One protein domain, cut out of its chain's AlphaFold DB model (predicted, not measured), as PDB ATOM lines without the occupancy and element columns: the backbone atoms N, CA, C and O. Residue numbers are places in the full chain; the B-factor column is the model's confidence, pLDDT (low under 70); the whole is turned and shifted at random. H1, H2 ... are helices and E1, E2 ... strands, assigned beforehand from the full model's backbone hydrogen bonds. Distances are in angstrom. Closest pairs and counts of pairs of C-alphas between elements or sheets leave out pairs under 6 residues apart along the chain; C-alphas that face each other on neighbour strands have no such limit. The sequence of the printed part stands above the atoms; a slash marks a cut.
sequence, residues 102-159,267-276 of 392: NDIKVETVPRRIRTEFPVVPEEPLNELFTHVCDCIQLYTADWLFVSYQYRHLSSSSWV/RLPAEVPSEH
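AT A GLANCE: This is residues 102 to 159 and 267 to 276 of the 392 residues of the protein "DUF3398 domain-containing protein" of Coptotermes formosanus (UniProt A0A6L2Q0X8). With little regular structure, the printed part is an extended rod: a two-stranded ribbon, E1 and E2, with H1 beyond one end and short H2 beyond the other. A long loop, residues 110 to 129, joins E1 to H1. The 68 printed residues include two named strands and two named helices, in the order E1 H1 E2 H2, of mixed class, with 27 residues in named elements; the radius of gyration of the C-alphas is 17.5 A and the spans are 53 by 24 by 19 A.

HOW THE PARTS SIT: E1, residues 104 to 109, and E2, residues 143 to 148, are antiparallel at 154 degrees, with N 107 and O 145 within hydrogen-bond range at 2.8 A. H1, residues 130 to 140, and H2, residues 155 to 158, are apart. In H1 every O i to N i+4 pair is within range; H2 is too short for one.

IN THESE COORDINATES: E1 begins at C-alpha 104 (42.877, 69.415, 1.560) and spans 15.6 A, E2 16.1 A, H1 15.2 A. H2 ends at C-alpha 158 (24.038, 67.042, -2.884).

THE WHOLE: Residues 160 to 266 are cut out, a 12.9 A gap between C-alphas 159 and 267. Residues 155 to 159 and 267 to 276 are under pLDDT 70.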
ATOM      1  N   ASN A 102      44.594  63.888  -0.821       84.06
ATOM      2  CA  ASN A 102      44.657  65.127  -1.591       84.06
ATOM      3  C   ASN A 102      43.379  65.986  -1.489       84.06
ATOM      4  O   ASN A 102      43.214  66.901  -2.292       84.06
ATOM      5  N   ASP A 103      42.476  65.718  -0.537       86.06
ATOM      6  CA  ASP A 103      41.258  66.520  -0.366       86.06
ATOM      7  C   ASP A 103      41.583  67.948   0.080       86.06
ATOM      8  O   ASP A 103      41.002  68.907  -0.418       86.06
ATOM      9  N   ILE A 104      42.554  68.114   0.976       87.06
ATOM     10  CA  ILE A 104      42.877  69.415   1.560       87.06
ATOM     11  C   ILE A 104      43.878  70.152   0.672       87.06
ATOM     12  O   ILE A 104      44.992  69.693   0.430       87.06
ATOM     13  N   LYS A 105      43.500  71.350   0.232       87.19
ATOM     14  CA  LYS A 105      44.384  72.300  -0.440       87.19
ATOM     15  C   LYS A 105      44.387  73.614   0.331       87.19
ATOM     16  O   LYS A 105      43.359  74.285   0.421       87.19
ATOM     17  N   VAL A 106      45.553  73.967   0.864       88.88
ATOM     18  CA  VAL A 106      45.789  75.234   1.562       88.88
ATOM     19  C   VAL A 106      46.394  76.228   0.575       88.88
ATOM     20  O   VAL A 106      47.422  75.949  -0.037       88.88
ATOM     21  N   GLU A 107      45.745  77.372   0.406       87.38
ATOM     22  CA  GLU A 107      46.211  78.479  -0.426       87.38
ATOM     23  C   GLU A 107      46.439  79.715   0.444       87.38
ATOM     24  O   GLU A 107      45.604  80.056   1.279       87.38
ATOM     25  N   THR A 108      47.560  80.403   0.244       88.62
ATOM     26  CA  THR A 108      47.816  81.699   0.879       88.62
ATOM     27  C   THR A 108      47.309  82.799  -0.045       88.62
ATOM     28  O   THR A 108      47.771  82.925  -1.180       88.62
ATOM     29  N   VAL A 109      46.341  83.578   0.428       85.75
ATOM     30  CA  VAL A 109      45.734  84.683  -0.314       85.75
ATOM     31  C   VAL A 109      46.205  85.992   0.310       85.75
ATOM     32  O   VAL A 109      45.953  86.210   1.498       85.75
ATOM     33  N   PRO A 110      46.851  86.884  -0.466       84.19
ATOM     34  CA  PRO A 110      47.387  88.117   0.081       84.19
ATOM     35  C   PRO A 110      46.278  88.961   0.703       84.19
ATOM     36  O   PRO A 110      45.204  89.136   0.107       84.19
ATOM     37  N   ARG A 111      46.523  89.494   1.902       79.19
ATOM     38  CA  ARG A 111      45.536  90.346   2.565       79.19
ATOM     39  C   ARG A 111      45.365  91.633   1.762       79.19
ATOM     40  O   ARG A 111      46.297  92.414   1.589       79.19
ATOM     41  N   ARG A 112      44.143  91.890   1.290       77.00
ATOM     42  CA  ARG A 112      43.814  93.184   0.691       77.00
ATOM     43  C   ARG A 112      43.901  94.254   1.777       77.00
ATOM     44  O   ARG A 112      43.206  94.157   2.784       77.00
ATOM     45  N   ILE A 113      44.753  95.248   1.555       78.06
ATOM     46  CA  ILE A 113      44.917  96.407   2.430       78.06
ATOM     47  C   ILE A 113      44.557  97.686   1.674       78.06
ATOM     48  O   ILE A 113      44.681  97.768   0.449       78.06
ATOM     49  N   ARG A 114      44.069  98.686   2.410       73.31
ATOM     50  CA  ARG A 114      43.718 100.001   1.859       73.31
ATOM     51  C   ARG A 114      44.942 100.894   1.622       73.31
ATOM     52  O   ARG A 114      44.888 101.795   0.787       73.31
ATOM     53  N   THR A 115      45.997 100.687   2.397       78.44
ATOM     54  CA  THR A 115      47.255 101.440   2.359       78.44
ATOM     55  C   THR A 115      48.273 100.747   1.452       78.44
ATOM     56  O   THR A 115      48.125  99.569   1.150       78.44
ATOM     57  N   GLU A 116      49.314 101.458   1.008       77.69
ATOM     58  CA  GLU A 116      50.401 100.836   0.227       77.69
ATOM     59  C   GLU A 116      51.193  99.811   1.056       77.69
ATOM     60  O   GLU A 116      51.647  98.803   0.523       77.69
ATOM     61  N   PHE A 117      51.300 100.045   2.368       81.69
ATOM     62  CA  PHE A 117      51.973  99.169   3.326       81.69
ATOM     63  C   PHE A 117      51.131  99.012   4.601       81.69
ATOM     64  O   PHE A 117      50.348  99.917   4.922       81.69
ATOM     65  N   PRO A 118      51.260  97.896   5.341       81.56
ATOM     66  CA  PRO A 118      50.585  97.726   6.623       81.56
ATOM     67  C   PRO A 118      50.987  98.810   7.628       81.56
ATOM     68  O   PRO A 118      52.142  99.232   7.670       81.56
ATOM     69  N   VAL A 119      50.033  99.259   8.446       80.69
ATOM     70  CA  VAL A 119      50.297 100.241   9.505       80.69
ATOM     71  C   VAL A 119      50.892  99.505  10.702       80.69
ATOM     72  O   VAL A 119      50.202  98.724  11.354       80.69
ATOM     73  N   VAL A 120      52.177  99.734  10.961       82.88
ATOM     74  CA  VAL A 120      52.954  99.118  12.048       82.88
ATOM     75  C   VAL A 120      53.496 100.243  12.946       82.88
ATOM     76  O   VAL A 120      53.724 101.340  12.429       82.88
ATOM     77  N   PRO A 121      53.671 100.027  14.266       82.75
ATOM     78  CA  PRO A 121      54.303 101.014  15.143       82.75
ATOM     79  C   PRO A 121      55.682 101.465  14.635       82.75
ATOM     80  O   PRO A 121      56.405 100.686  14.018       82.75
ATOM     81  N   GLU A 122      56.046 102.723  14.907       79.38
ATOM     82  CA  GLU A 122      57.355 103.291  14.528       79.38
ATOM     83  C   GLU A 122      58.514 102.724  15.369       79.38
ATOM     84  O   GLU A 122      59.676 102.789  14.965       79.38
ATOM     85  N   GLU A 123      58.195 102.163  16.537       83.50
ATOM     86  CA  GLU A 123      59.140 101.529  17.452       83.50
ATOM     87  C   GLU A 123      59.715 100.232  16.854       83.50
ATOM     88  O   GLU A 123      59.007  99.474  16.181       83.50
ATOM     89  N   PRO A 124      61.002  99.930  17.093       80.56
ATOM     90  CA  PRO A 124      61.610  98.712  16.580       80.56
ATOM     91  C   PRO A 124      60.972  97.466  17.219       80.56
ATOM     92  O   PRO A 124      60.890  97.346  18.439       80.56
ATOM     93  N   LEU A 125      60.612  96.479  16.391       75.69
ATOM     94  CA  LEU A 125      59.998  95.195  16.793       75.69
ATOM     95  C   LEU A 125      60.756  94.431  17.895       75.69
ATOM     96  O   LEU A 125      60.163  93.617  18.589       75.69
ATOM     97  N   ASN A 126      62.054  94.683  18.069       76.81
ATOM     98  CA  ASN A 126      62.864  94.028  19.100       76.81
ATOM     99  C   ASN A 126      62.690  94.634  20.504       76.81
ATOM    100  O   ASN A 126      63.075  93.996  21.479       76.81
ATOM    101  N   GLU A 127      62.169  95.858  20.606       83.00
ATOM    102  CA  GLU A 127      61.899  96.544  21.880       83.00
ATOM    103  C   GLU A 127      60.427  96.417  22.299       83.00
ATOM    104  O   GLU A 127      60.083  96.654  23.455       83.00
ATOM    105  N   LEU A 128      59.564  96.015  21.363       80.69
ATOM    106  CA  LEU A 128      58.151  95.758  21.595       80.69
ATOM    107  C   LEU A 128      57.953  94.442  22.357       80.69
ATOM    108  O   LEU A 128      58.676  93.462  22.167       80.69
ATOM    109  N   PHE A 129      56.930  94.405  23.209       81.12
ATOM    110  CA  PHE A 129      56.564  93.190  23.928       81.12
ATOM    111  C   PHE A 129      56.186  92.063  22.955       81.12
ATOM    112  O   PHE A 129      55.530  92.304  21.939       81.12
ATOM    113  N   THR A 130      56.516  90.815  23.304       80.88
ATOM    114  CA  THR A 130      56.277  89.631  22.457       80.88
ATOM    115  C   THR A 130      54.828  89.531  21.981       80.88
ATOM    116  O   THR A 130      54.581  89.270  20.811       80.88
ATOM    117  N   HIS A 131      53.864  89.834  22.854       79.25
ATOM    118  CA  HIS A 131      52.444  89.805  22.500       79.25
ATOM    119  C   HIS A 131      52.071  90.869  21.455       79.25
ATOM    120  O   HIS A 131      51.228  90.616  20.598       79.25
ATOM    121  N   VAL A 132      52.707  92.047  21.484       82.56
ATOM    122  CA  VAL A 132      52.496  93.092  20.470       82.56
ATOM    123  C   VAL A 132      53.090  92.645  19.142       82.56
ATOM    124  O   VAL A 132      52.452  92.814  18.106       82.56
ATOM    125  N   CYS A 133      54.265  92.018  19.165       84.19
ATOM    126  CA  CYS A 133      54.876  91.428  17.977       84.19
ATOM    127  C   CYS A 133      53.992  90.335  17.367       84.19
ATOM    128  O   CYS A 133      53.764  90.353  16.158       84.19
ATOM    129  N   ASP A 134      53.421  89.453  18.188       83.31
ATOM    130  CA  ASP A 134      52.485  88.418  17.742       83.31
ATOM    131  C   ASP A 134      51.203  89.035  17.164       83.31
ATOM    132  O   ASP A 134      50.722  88.606  16.114       83.31
ATOM    133  N   CYS A 135      50.670  90.095  17.783       83.12
ATOM    134  CA  CYS A 135      49.546  90.845  17.226       83.12
ATOM    135  C   CYS A 135      49.898  91.472  15.874       83.12
ATOM    136  O   CYS A 135      49.119  91.351  14.932       83.12
ATOM    137  N   ILE A 136      51.058  92.122  15.745       84.44
ATOM    138  CA  ILE A 136      51.509  92.714  14.481       84.44
ATOM    139  C   ILE A 136      51.618  91.626  13.414       84.44
ATOM    140  O   ILE A 136      51.086  91.802  12.320       84.44
ATOM    141  N   GLN A 137      52.237  90.486  13.726       85.69
ATOM    142  CA  GLN A 137      52.329  89.356  12.801       85.69
ATOM    143  C   GLN A 137      50.940  88.865  12.387       85.69
ATOM    144  O   GLN A 137      50.680  88.725  11.197       85.69
ATOM    145  N   LEU A 138      50.017  88.693  13.335       83.94
ATOM    146  CA  LEU A 138      48.653  88.247  13.056       83.94
ATOM    147  C   LEU A 138      47.879  89.242  12.175       83.94
ATOM    148  O   LEU A 138      47.209  88.845  11.225       83.94
ATOM    149  N   TYR A 139      47.968  90.542  12.466       82.12
ATOM    150  CA  TYR A 139      47.269  91.579  11.704       82.12
ATOM    151  C   TYR A 139      47.925  91.878  10.352       82.12
ATOM    152  O   TYR A 139      47.260  92.413   9.466       82.12
ATOM    153  N   THR A 140      49.195  91.541  10.154       85.19
ATOM    154  CA  THR A 140      49.886  91.731   8.867       85.19
ATOM    155  C   THR A 140      49.958  90.460   8.026       85.19
ATOM    156  O   THR A 140      50.289  90.550   6.847       85.19
ATOM    157  N   ALA A 141      49.609  89.302   8.592       86.38
ATOM    158  CA  ALA A 141      49.610  88.030   7.889       86.38
ATOM    159  C   ALA A 141      48.563  87.963   6.769       86.38
ATOM    160  O   ALA A 141      47.462  88.521   6.848       86.38
ATOM    161  N   ASP A 142      48.924  87.210   5.734       87.56
ATOM    162  CA  ASP A 142      48.035  86.842   4.642       87.56
ATOM    163  C   ASP A 142      46.977  85.829   5.091       87.56
ATOM    164  O   ASP A 142      47.143  85.091   6.067       87.56
ATOM    165  N   TRP A 143      45.874  85.763   4.350       84.50
ATOM    166  CA  TRP A 143      44.811  84.811   4.633       84.50
ATOM    167  C   TRP A 143      45.237  83.398   4.242       84.50
ATOM    168  O   TRP A 143      45.725  83.165   3.137       84.50
ATOM    169  N   LEU A 144      44.981  82.431   5.121       86.31
ATOM    170  CA  LEU A 144      45.100  81.011   4.802       86.31
ATOM    171  C   LEU A 144      43.722  80.474   4.423       86.31
ATOM    172  O   LEU A 144      42.826  80.359   5.257       86.31
ATOM    173  N   PHE A 145      43.547  80.157   3.146       82.94
ATOM    174  CA  PHE A 145      42.322  79.591   2.612       82.94
ATOM    175  C   PHE A 145      42.446  78.071   2.516       82.94
ATOM    176  O   PHE A 145      43.264  77.547   1.762       82.94
ATOM    177  N   VAL A 146      41.623  77.348   3.278       86.19
ATOM    178  CA  VAL A 146      41.570  75.882   3.236       86.19
ATOM    179  C   VAL A 146      40.398  75.447   2.365       86.19
ATOM    180  O   VAL A 146      39.231  75.617   2.723       86.19
ATOM    181  N   SER A 147      40.714  74.864   1.215       83.62
ATOM    182  CA  SER A 147      39.743  74.326   0.266       83.62
ATOM    183  C   SER A 147      39.763  72.800   0.269       83.62
ATOM    184  O   SER A 147      40.817  72.181   0.394       83.62
ATOM    185  N   TYR A 148      38.581  72.204   0.142       85.38
ATOM    186  CA  TYR A 148      38.393  70.755   0.090       85.38
ATOM    187  C   TYR A 148      38.018  70.378  -1.344       85.38
ATOM    188  O   TYR A 148      36.916  70.711  -1.796       85.38
ATOM    189  N   GLN A 149      38.938  69.750  -2.076       81.56
ATOM    190  CA  GLN A 149      38.823  69.464  -3.509       81.56
ATOM    191  C   GLN A 149      37.568  68.646  -3.822       81.56
ATOM    192  O   GLN A 149      36.881  68.924  -4.806       81.56
ATOM    193  N   TYR A 150      37.211  67.700  -2.953       78.38
ATOM    194  CA  TYR A 150      36.112  66.763  -3.175       78.38
ATOM    195  C   TYR A 150      34.850  67.100  -2.378       78.38
ATOM    196  O   TYR A 150      33.874  66.351  -2.409       78.38
ATOM    197  N   ARG A 151      34.786  68.272  -1.728       76.25
ATOM    198  CA  ARG A 151      33.604  68.701  -0.952       76.25
ATOM    199  C   ARG A 151      32.310  68.736  -1.770       76.25
ATOM    200  O   ARG A 151      31.233  68.550  -1.210       76.25
ATOM    201  N   HIS A 152      32.388  68.944  -3.081       72.12
ATOM    202  CA  HIS A 152      31.230  68.890  -3.979       72.12
ATOM    203  C   HIS A 152      30.665  67.467  -4.163       72.12
ATOM    204  O   HIS A 152      29.482  67.318  -4.454       72.12
ATOM    205  N   LEU A 153      31.468  66.422  -3.939       73.62
ATOM    206  CA  LEU A 153      31.044  65.016  -3.965       73.62
ATOM    207  C   LEU A 153      30.443  64.558  -2.627       73.62
ATOM    208  O   LEU A 153      29.828  63.497  -2.561       73.62
ATOM    209  N   SER A 154      30.578  65.362  -1.566       71.88
ATOM    210  CA  SER A 154      30.001  65.065  -0.254       71.88
ATOM    211  C   SER A 154      28.476  64.978  -0.319       71.88
ATOM    212  O   SER A 154      27.810  65.904  -0.791       71.88
ATOM    213  N   SER A 155      27.905  63.924   0.268       64.06
ATOM    214  CA  SER A 155      26.453  63.705   0.363       64.06
ATOM    215  C   SER A 155      25.695  64.895   0.978       64.06
ATOM    216  O   SER A 155      24.538  65.135   0.637       64.06
ATOM    217  N   SER A 156      26.354  65.699   1.823       61.41
ATOM    218  CA  SER A 156      25.796  66.919   2.422       61.41
ATOM    219  C   SER A 156      25.645  68.096   1.445       61.41
ATOM    220  O   SER A 156      24.755  68.933   1.627       61.41
ATOM    221  N   SER A 157      26.466  68.155   0.393       55.53
ATOM    222  CA  SER A 157      26.382  69.166  -0.672       55.53
ATOM    223  C   SER A 157      25.253  68.841  -1.657       55.53
ATOM    224  O   SER A 157      24.459  69.714  -2.007       55.53
ATOM    225  N   TRP A 158      25.085  67.555  -1.987       50.81
ATOM    226  CA  TRP A 158      24.038  67.042  -2.884       50.81
ATOM    227  C   TRP A 158      22.606  67.223  -2.354       50.81
ATOM    228  O   TRP A 158      21.643  67.197  -3.117       50.81
ATOM    229  N   VAL A 159      22.420  67.424  -1.044       53.97
ATOM    230  CA  VAL A 159      21.094  67.698  -0.461       53.97
ATOM    231  C   VAL A 159      20.630  69.136  -0.733       53.97
ATOM    232  O   VAL A 159      19.422  69.370  -0.799       53.97
ATOM    233  N   ARG A 267      27.405  73.159   9.023       48.38
ATOM    234  CA  ARG A 267      28.579  73.581   8.246       48.38
ATOM    235  C   ARG A 267      28.125  74.296   6.976       48.38
ATOM    236  O   ARG A 267      27.897  73.701   5.918       48.38
ATOM    237  N   LEU A 268      27.865  75.590   7.106       54.50
ATOM    238  CA  LEU A 268      27.850  76.516   5.999       54.50
ATOM    239  C   LEU A 268      29.309  76.626   5.548       54.50
ATOM    240  O   LEU A 268      30.202  76.624   6.396       54.50
ATOM    241  N   PRO A 269      29.580  76.635   4.234       59.47
ATOM    242  CA  PRO A 269      30.916  76.989   3.786       59.47
ATOM    243  C   PRO A 269      31.257  78.350   4.401       59.47
ATOM    244  O   PRO A 269      30.454  79.276   4.288       59.47
ATOM    245  N   ALA A 270      32.390  78.427   5.105       58.06
ATOM    246  CA  ALA A 270      32.867  79.682   5.664       58.06
ATOM    247  C   ALA A 270      32.966  80.709   4.531       58.06
ATOM    248  O   ALA A 270      33.484  80.399   3.453       58.06
ATOM    249  N   GLU A 271      32.413  81.898   4.753       63.16
ATOM    250  CA  GLU A 271      32.536  82.984   3.790       63.16
ATOM    251  C   GLU A 271      34.004  83.410   3.714       63.16
ATOM    252  O   GLU A 271      34.731  83.366   4.710       63.16
ATOM    253  N   VAL A 272      34.465  83.765   2.514       66.38
ATOM    254  CA  VAL A 272      35.858  84.175   2.322       66.38
ATOM    255  C   VAL A 272      36.105  85.427   3.172       66.38
ATOM    256  O   VAL A 272      35.348  86.394   3.027       66.38
ATOM    257  N   PRO A 273      37.145  85.446   4.030       62.47
ATOM    258  CA  PRO A 273      37.484  86.624   4.814       62.47
ATOM    259  C   PRO A 273      37.643  87.831   3.892       62.47
ATOM    260  O   PRO A 273      38.485  87.846   2.994       62.47
ATOM    261  N   SER A 274      36.803  88.842   4.089       64.19
ATOM    262  CA  SER A 274      36.842  90.075   3.315       64.19
ATOM    263  C   SER A 274      36.765  91.271   4.252       64.19
ATOM    264  O   SER A 274      36.058  91.269   5.261       64.19
ATOM    265  N   GLU A 275      37.561  92.294   3.946       65.19
ATOM    266  CA  GLU A 275      37.483  93.565   4.656       65.19
ATOM    267  C   GLU A 275      36.117  94.200   4.370       65.19
ATOM    268  O   GLU A 275      35.717  94.341   3.211       65.19
ATOM    269  N   HIS A 276      35.389  94.576   5.424       66.25
ATOM    270  CA  HIS A 276      34.096  95.231   5.277       66.25
ATOM    271  C   HIS A 276      34.294  96.618   4.663       66.25
ATOM    272  O   HIS A 276      34.796  97.544   5.303       66.25
TER     273      HIS A 276